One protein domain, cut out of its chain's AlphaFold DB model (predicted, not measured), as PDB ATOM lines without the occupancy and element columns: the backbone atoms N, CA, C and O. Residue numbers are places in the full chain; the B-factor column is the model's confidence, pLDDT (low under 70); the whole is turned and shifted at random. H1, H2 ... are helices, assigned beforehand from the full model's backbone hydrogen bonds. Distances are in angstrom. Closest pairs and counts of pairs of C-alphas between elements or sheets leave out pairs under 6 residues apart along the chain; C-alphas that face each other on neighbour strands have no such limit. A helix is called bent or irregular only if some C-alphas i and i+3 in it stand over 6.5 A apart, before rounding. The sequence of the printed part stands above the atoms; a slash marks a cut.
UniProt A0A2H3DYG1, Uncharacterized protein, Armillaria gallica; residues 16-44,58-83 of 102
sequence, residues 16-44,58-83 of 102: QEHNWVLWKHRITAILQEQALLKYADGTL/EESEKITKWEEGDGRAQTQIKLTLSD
ATOM      1  N   GLN A  16      50.749   7.788   2.435       84.69
ATOM      2  CA  GLN A  16      50.357   6.586   3.153       84.69
ATOM      3  C   GLN A  16      50.074   6.943   4.617       84.69
ATOM      4  O   GLN A  16      50.445   8.011   5.106       84.69
ATOM      5  N   GLU A  17      49.447   6.025   5.347       82.56
ATOM      6  CA  GLU A  17      49.007   6.250   6.731       82.56
ATOM      7  C   GLU A  17      50.141   6.688   7.674       82.56
ATOM      8  O   GLU A  17      49.934   7.508   8.566       82.56
ATOM      9  N   HIS A  18      51.358   6.183   7.461       87.50
ATOM     10  CA  HIS A  18      52.489   6.395   8.366       87.50
ATOM     11  C   HIS A  18      53.450   7.518   7.939       87.50
ATOM     12  O   HIS A  18      54.342   7.867   8.712       87.50
ATOM     13  N   ASN A  19      53.313   8.090   6.734       89.31
ATOM     14  CA  ASN A  19      54.284   9.054   6.192       89.31
ATOM     15  C   ASN A  19      53.743  10.491   6.050       89.31
ATOM     16  O   ASN A  19      54.412  11.337   5.452       89.31
ATOM     17  N   TRP A  20      52.584  10.794   6.648       89.06
ATOM     18  CA  TRP A  20      51.885  12.085   6.535       89.06
ATOM     19  C   TRP A  20      52.787  13.320   6.695       89.06
ATOM     20  O   TRP A  20      52.757  14.222   5.861       89.06
ATOM     21  N   VAL A  21      53.607  13.377   7.751       91.75
ATOM     22  CA  VAL A  21      54.447  14.555   8.043       91.75
ATOM     23  C   VAL A  21      55.506  14.769   6.960       91.75
ATOM     24  O   VAL A  21      55.722  15.894   6.506       91.75
ATOM     25  N   LEU A  22      56.152  13.686   6.525       90.12
ATOM     26  CA  LEU A  22      57.188  13.731   5.498       90.12
ATOM     27  C   LEU A  22      56.591  14.095   4.137       90.12
ATOM     28  O   LEU A  22      57.131  14.957   3.443       90.12
ATOM     29  N   TRP A  23      55.451  13.490   3.796       91.88
ATOM     30  CA  TRP A  23      54.679  13.832   2.608       91.88
ATOM     31  C   TRP A  23      54.300  15.318   2.610       91.88
ATOM     32  O   TRP A  23      54.624  16.036   1.663       91.88
ATOM     33  N   LYS A  24      53.735  15.825   3.713       91.56
ATOM     34  CA  LYS A  24      53.318  17.228   3.841       91.56
ATOM     35  C   LYS A  24      54.477  18.199   3.615       91.56
ATOM     36  O   LYS A  24      54.304  19.182   2.895       91.56
ATOM     37  N   HIS A  25      55.654  17.942   4.189       91.69
ATOM     38  CA  HIS A  25      56.836  18.779   3.952       91.69
ATOM     39  C   HIS A  25      57.278  18.760   2.484       91.69
ATOM     40  O   HIS A  25      57.547  19.823   1.925       91.69
ATOM     41  N   ARG A  26      57.304  17.583   1.840       90.69
ATOM     42  CA  ARG A  26      57.687  17.458   0.422       90.69
ATOM     43  C   ARG A  26      56.710  18.199  -0.494       90.69
ATOM     44  O   ARG A  26      57.147  18.992  -1.322       90.69
ATOM     45  N   ILE A  27      55.403  18.012  -0.308       90.75
ATOM     46  CA  ILE A  27      54.376  18.706  -1.103       90.75
ATOM     47  C   ILE A  27      54.413  20.210  -0.878       90.75
ATOM     48  O   ILE A  27      54.318  20.973  -1.835       90.75
ATOM     49  N   THR A  28      54.622  20.651   0.362       91.94
ATOM     50  CA  THR A  28      54.754  22.080   0.664       91.94
ATOM     51  C   THR A  28      55.939  22.692  -0.087       91.94
ATOM     52  O   THR A  28      55.771  23.735  -0.710       91.94
ATOM     53  N   ALA A  29      57.100  22.027  -0.102       91.12
ATOM     54  CA  ALA A  29      58.277  22.495  -0.836       91.12
ATOM     55  C   ALA A  29      58.026  22.584  -2.354       91.12
ATOM     56  O   ALA A  29      58.371  23.586  -2.974       91.12
ATOM     57  N   ILE A  30      57.352  21.590  -2.939       89.75
ATOM     58  CA  ILE A  30      57.006  21.580  -4.371       89.75
ATOM     59  C   ILE A  30      56.027  22.704  -4.711       89.75
ATOM     60  O   ILE A  30      56.215  23.434  -5.683       89.75
ATOM     61  N   LEU A  31      54.980  22.878  -3.901       92.19
ATOM     62  CA  LEU A  31      54.019  23.959  -4.100       92.19
ATOM     63  C   LEU A  31      54.677  25.333  -3.922       92.19
ATOM     64  O   LEU A  31      54.288  26.277  -4.606       92.19
ATOM     65  N   GLN A  32      55.667  25.469  -3.037       92.81
ATOM     66  CA  GLN A  32      56.454  26.697  -2.895       92.81
ATOM     67  C   GLN A  32      57.318  26.965  -4.127       92.81
ATOM     68  O   GLN A  32      57.256  28.069  -4.665       92.81
ATOM     69  N   GLU A  33      58.058  25.964  -4.609       90.62
ATOM     70  CA  GLU A  33      58.884  26.061  -5.822       90.62
ATOM     71  C   GLU A  33      58.044  26.463  -7.045       90.62
ATOM     72  O   GLU A  33      58.457  27.296  -7.850       90.62
ATOM     73  N   GLN A  34      56.819  25.943  -7.145       90.44
ATOM     74  CA  GLN A  34      55.892  26.256  -8.235       90.44
ATOM     75  C   GLN A  34      55.061  27.534  -8.008       90.44
ATOM     76  O   GLN A  34      54.198  27.853  -8.828       90.44
ATOM     77  N   ALA A  35      55.281  28.263  -6.907       91.25
ATOM     78  CA  ALA A  35      54.478  29.420  -6.488       91.25
ATOM     79  C   ALA A  35      52.960  29.133  -6.377       91.25
ATOM     80  O   ALA A  35      52.122  30.028  -6.541       91.25
ATOM     81  N   LEU A  36      52.608  27.878  -6.081       92.88
ATOM     82  CA  LEU A  36      51.247  27.373  -5.907       92.88
ATOM     83  C   LEU A  36      50.810  27.294  -4.439       92.88
ATOM     84  O   LEU A  36      49.613  27.185  -4.185       92.88
ATOM     85  N   LEU A  37      51.737  27.383  -3.473       92.12
ATOM     86  CA  LEU A  37      51.409  27.234  -2.045       92.12
ATOM     87  C   LEU A  37      50.275  28.172  -1.602       92.12
ATOM     88  O   LEU A  37      49.398  27.740  -0.864       92.12
ATOM     89  N   LYS A  38      50.242  29.397  -2.140       92.00
ATOM     90  CA  LYS A  38      49.220  30.421  -1.863       92.00
ATOM     91  C   LYS A  38      47.769  29.974  -2.109       92.00
ATOM     92  O   LYS A  38      46.851  30.578  -1.563       92.00
ATOM     93  N   TYR A  39      47.560  28.975  -2.970       90.50
ATOM     94  CA  TYR A  39      46.239  28.404  -3.249       90.50
ATOM     95  C   TYR A  39      45.864  27.302  -2.247       90.50
ATOM     96  O   TYR A  39      44.685  27.084  -1.997       90.50
ATOM     97  N   ALA A  40      46.853  26.632  -1.646       88.00
ATOM     98  CA  ALA A  40      46.649  25.517  -0.721       88.00
ATOM     99  C   ALA A  40      46.657  25.939   0.759       88.00
ATOM    100  O   ALA A  40      45.997  25.312   1.584       88.00
ATOM    101  N   ASP A  41      47.398  26.992   1.113       87.50
ATOM    102  CA  ASP A  41      47.501  27.511   2.485       87.50
ATOM    103  C   ASP A  41      46.374  28.495   2.859       87.50
ATOM    104  O   ASP A  41      46.246  28.887   4.019       87.50
ATOM    105  N   GLY A  42      45.546  28.888   1.885       82.06
ATOM    106  CA  GLY A  42      44.456  29.848   2.063       82.06
ATOM    107  C   GLY A  42      44.892  31.317   2.082       82.06
ATOM    108  O   GLY A  42      44.051  32.189   2.319       82.06
ATOM    109  N   THR A  43      46.167  31.615   1.805       87.06
ATOM    110  CA  THR A  43      46.686  32.986   1.688       87.06
ATOM    111  C   THR A  43      45.976  33.736   0.562       87.06
ATOM    112  O   THR A  43      45.583  34.892   0.730       87.06
ATOM    113  N   LEU A  44      45.761  33.080  -0.585       87.94
ATOM    114  CA  LEU A  44      45.032  33.643  -1.716       87.94
ATOM    115  C   LEU A  44      43.595  33.115  -1.753       87.94
ATOM    116  O   LEU A  44      43.316  32.032  -2.268       87.94
ATOM    117  N   GLU A  58      36.476  41.713 -16.107       80.94
ATOM    118  CA  GLU A  58      37.667  41.746 -15.252       80.94
ATOM    119  C   GLU A  58      37.543  40.853 -14.008       80.94
ATOM    120  O   GLU A  58      38.519  40.222 -13.596       80.94
ATOM    121  N   GLU A  59      36.363  40.784 -13.385       81.50
ATOM    122  CA  GLU A  59      36.109  39.868 -12.266       81.50
ATOM    123  C   GLU A  59      36.135  38.412 -12.735       81.50
ATOM    124  O   GLU A  59      36.742  37.562 -12.082       81.50
ATOM    125  N   SER A  60      35.540  38.145 -13.899       82.25
ATOM    126  CA  SER A  60      35.529  36.813 -14.511       82.25
ATOM    127  C   SER A  60      36.948  36.345 -14.833       82.25
ATOM    128  O   SER A  60      37.325  35.236 -14.470       82.25
ATOM    129  N   GLU A  61      37.781  37.209 -15.421       87.12
ATOM    130  CA  GLU A  61      39.176  36.881 -15.724       87.12
ATOM    131  C   GLU A  61      39.999  36.595 -14.455       87.12
ATOM    132  O   GLU A  61      40.810  35.666 -14.427       87.12
ATOM    133  N   LYS A  62      39.780  37.358 -13.374       86.19
ATOM    134  CA  LYS A  62      40.437  37.119 -12.076       86.19
ATOM    135  C   LYS A  62      40.035  35.776 -11.472       86.19
ATOM    136  O   LYS A  62      40.890  35.099 -10.903       86.19
ATOM    137  N   ILE A  63      38.764  35.393 -11.592       86.81
ATOM    138  CA  ILE A  63      38.269  34.100 -11.110       86.81
ATOM    139  C   ILE A  63      38.862  32.967 -11.933       86.81
ATOM    140  O   ILE A  63      39.438  32.064 -11.339       86.81
ATOM    141  N   THR A  64      38.818  33.045 -13.265       88.75
ATOM    142  CA  THR A  64      39.388  32.008 -14.136       88.75
ATOM    143  C   THR A  64      40.869  31.787 -13.836       88.75
ATOM    144  O   THR A  64      41.292  30.657 -13.612       88.75
ATOM    145  N   LYS A  65      41.661  32.862 -13.714       89.88
ATOM    146  CA  LYS A  65      43.087  32.756 -13.353       89.88
ATOM    147  C   LYS A  65      43.305  32.133 -11.974       89.88
ATOM    148  O   LYS A  65      44.281  31.411 -11.770       89.88
ATOM    149  N   TRP A  66      42.430  32.432 -11.014       92.19
ATOM    150  CA  TRP A  66      42.494  31.815  -9.692       92.19
ATOM    151  C   TRP A  66      42.165  30.319  -9.766       92.19
ATOM    152  O   TRP A  66      42.907  29.514  -9.209       92.19
ATOM    153  N   GLU A  67      41.111  29.944 -10.495       91.25
ATOM    154  CA  GLU A  67      40.663  28.555 -10.672       91.25
ATOM    155  C   GLU A  67      41.700  27.702 -11.408       91.25
ATOM    156  O   GLU A  67      41.933  26.555 -11.034       91.25
ATOM    157  N   GLU A  68      42.393  28.266 -12.396       92.06
ATOM    158  CA  GLU A  68      43.525  27.609 -13.052       92.06
ATOM    159  C   GLU A  68      44.670  27.324 -12.066       92.06
ATOM    160  O   GLU A  68      45.256  26.238 -12.072       92.06
ATOM    161  N   GLY A  69      44.999  28.288 -11.201       91.88
ATOM    162  CA  GLY A  69      46.033  28.132 -10.177       91.88
ATOM    163  C   GLY A  69      45.670  27.096  -9.111       91.88
ATOM    164  O   GLY A  69      46.489  26.233  -8.786       91.88
ATOM    165  N   ASP A  70      44.434  27.147  -8.618       92.50
ATOM    166  CA  ASP A  70      43.875  26.184  -7.668       92.50
ATOM    167  C   ASP A  70      43.815  24.771  -8.267       92.50
ATOM    168  O   ASP A  70      44.346  23.825  -7.687       92.50
ATOM    169  N   GLY A  71      43.297  24.625  -9.489       92.44
ATOM    170  CA  GLY A  71      43.243  23.344 -10.194       92.44
ATOM    171  C   GLY A  71      44.626  22.715 -10.386       92.44
ATOM    172  O   GLY A  71      44.793  21.501 -10.219       92.44
ATOM    173  N   ARG A  72      45.654  23.530 -10.653       91.00
ATOM    174  CA  ARG A  72      47.048  23.065 -10.711       91.00
ATOM    175  C   ARG A  72      47.557  22.599  -9.349       91.00
ATOM    176  O   ARG A  72      48.152  21.524  -9.281       91.00
ATOM    177  N   ALA A  73      47.310  23.356  -8.279       91.19
ATOM    178  CA  ALA A  73      47.708  22.972  -6.924       91.19
ATOM    179  C   ALA A  73      47.033  21.659  -6.491       91.19
ATOM    180  O   ALA A  73      47.705  20.735  -6.028       91.19
ATOM    181  N   GLN A  74      45.726  21.529  -6.731       91.25
ATOM    182  CA  GLN A  74      44.975  20.305  -6.455       91.25
ATOM    183  C   GLN A  74      45.490  19.115  -7.262       91.25
ATOM    184  O   GLN A  74      45.615  18.021  -6.719       91.25
ATOM    185  N   THR A  75      45.807  19.310  -8.544       89.56
ATOM    186  CA  THR A  75      46.354  18.242  -9.393       89.56
ATOM    187  C   THR A  75      47.689  17.739  -8.847       89.56
ATOM    188  O   THR A  75      47.875  16.532  -8.731       89.56
ATOM    189  N   GLN A  76      48.587  18.642  -8.437       88.12
ATOM    190  CA  GLN A  76      49.860  18.260  -7.815       88.12
ATOM    191  C   GLN A  76      49.649  17.451  -6.533       88.12
ATOM    192  O   GLN A  76      50.283  16.418  -6.354       88.12
ATOM    193  N   ILE A  77      48.717  17.868  -5.671       89.81
ATOM    194  CA  ILE A  77      48.389  17.120  -4.453       89.81
ATOM    195  C   ILE A  77      47.843  15.731  -4.813       89.81
ATOM    196  O   ILE A  77      48.370  14.732  -4.330       89.81
ATOM    197  N   LYS A  78      46.852  15.650  -5.712       87.69
ATOM    198  CA  LYS A  78      46.205  14.394  -6.133       87.69
ATOM    199  C   LYS A  78      47.186  13.387  -6.727       87.69
ATOM    200  O   LYS A  78      47.114  12.214  -6.387       87.69
ATOM    201  N   LEU A  79      48.132  13.838  -7.552       86.88
ATOM    202  CA  LEU A  79      49.165  12.980  -8.153       86.88
ATOM    203  C   LEU A  79      50.130  12.363  -7.129       86.88
ATOM    204  O   LEU A  79      50.920  11.489  -7.476       86.88
ATOM    205  N   THR A  80      50.085  12.821  -5.881       87.19
ATOM    206  CA  THR A  80      50.950  12.341  -4.798       87.19
ATOM    207  C   THR A  80      50.181  11.577  -3.728       87.19
ATOM    208  O   THR A  80      50.746  11.232  -2.691       87.19
ATOM    209  N   LEU A  81      48.899  11.300  -3.971       86.44
ATOM    210  CA  LEU A  81      48.094  10.401  -3.156       86.44
ATOM    211  C   LEU A  81      48.274   8.965  -3.653       86.44
ATOM    212  O   LEU A  81      48.490   8.727  -4.837       86.44
ATOM    213  N   SER A  82      48.192   8.003  -2.739       81.56
ATOM    214  CA  SER A  82      48.082   6.593  -3.113       81.56
ATOM    215  C   SER A  82      46.664   6.259  -3.587       81.56
ATOM    216  O   SER A  82      45.690   6.895  -3.174       81.56
ATOM    217  N   ASP A  83      46.534   5.224  -4.418       77.06
ATOM    218  CA  ASP A  83      45.243   4.784  -4.974       77.06
ATOM    219  C   ASP A  83      44.215   4.415  -3.889       77.06
ATOM    220  O   ASP A  83      43.011   4.611  -4.066       77.06
TER     221      ASP A  83
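This is residues 16 to 44 and 58 to 83 of the 102 residues of an uncharacterized protein of Armillaria gallica (UniProt A0A2H3DYG1). One long helix, H3, has a shorter helix, H1, slanting alongside its later part and a very short helix, H2, packed on residues 69 to 74 of H3, next to the last residues of H1. The other part of H3, residues 58 to 65, sticks out free and adds to the length of the whole. The printed part has 55 residues with three named helices, in the order H1, H2, H3, and no named strand; the class is all helix. The arrangement is loose, with a radius of gyration of the C-alphas of 12.9 A, and the C-alphas span 45 by 22 by 16 A.

The printed part begins at Gln 16, and residues 16 to 19 come before the first helix. H1 is residues 20 to 33, from C-alpha 20 at (51.885, 12.085, 6.535) to C-alpha 33 at (58.884, 26.061, -5.822), a length of 19.9 A. After a tight link of 3 residues comes H2, residues 37 to 40. H3 is residues 58 to 78, the longest helix with 21 residues and 30.1 A from first to last C-alpha; it begins at C-alpha 58 at (37.667, 41.746, -15.252) and ends at C-alpha 78 at (46.205, 14.394, -6.133). None of the three helices is bent.

H1 and H2 are close but not clearly touching; their closest C-alphas, those of Leu 31 and Leu 37, are 4.7 A apart. H1 and H3 only just touch, with 3 pairs of C-alphas within 8 A, made by residues 27 to 31 of H1 and residues 73 to 77 of H3 alone. The closest C-alphas of this pair are those of Leu 31 and Ala 73, 7.0 A apart. The two run opposite ways at a steep tilt of 41 degrees. H2 touches H3, with 7 pairs of C-alphas within 8 A, and of H3 residues 69 to 74 alone take part. The closest C-alphas of H2 and H3 are those of Tyr 39 and Asp 70, 5.5 A apart. In H1 and H3 each pair of O i and N i+4 is within hydrogen-bond range; H2, with 4 residues, is too short for such a pair, and its one pair of O i and N i+3 is within range.

The C-alphas of His 18 and Glu 58 are the two farthest apart, at 45.0 A, while those of Gln 16 and Asp 83, the first and last printed, are 9.8 A apart. Without residues 58 to 65 the body has 47 residues and spans 32 by 19 by 16 A. Residues 45 to 57 are cut out, and C-alphas 44 and 58 are 17.4 A apart across the cut; the link from H2 to H3 runs across it. The mean pLDDT of the printed part is 88.8, and no printed residue is under 70.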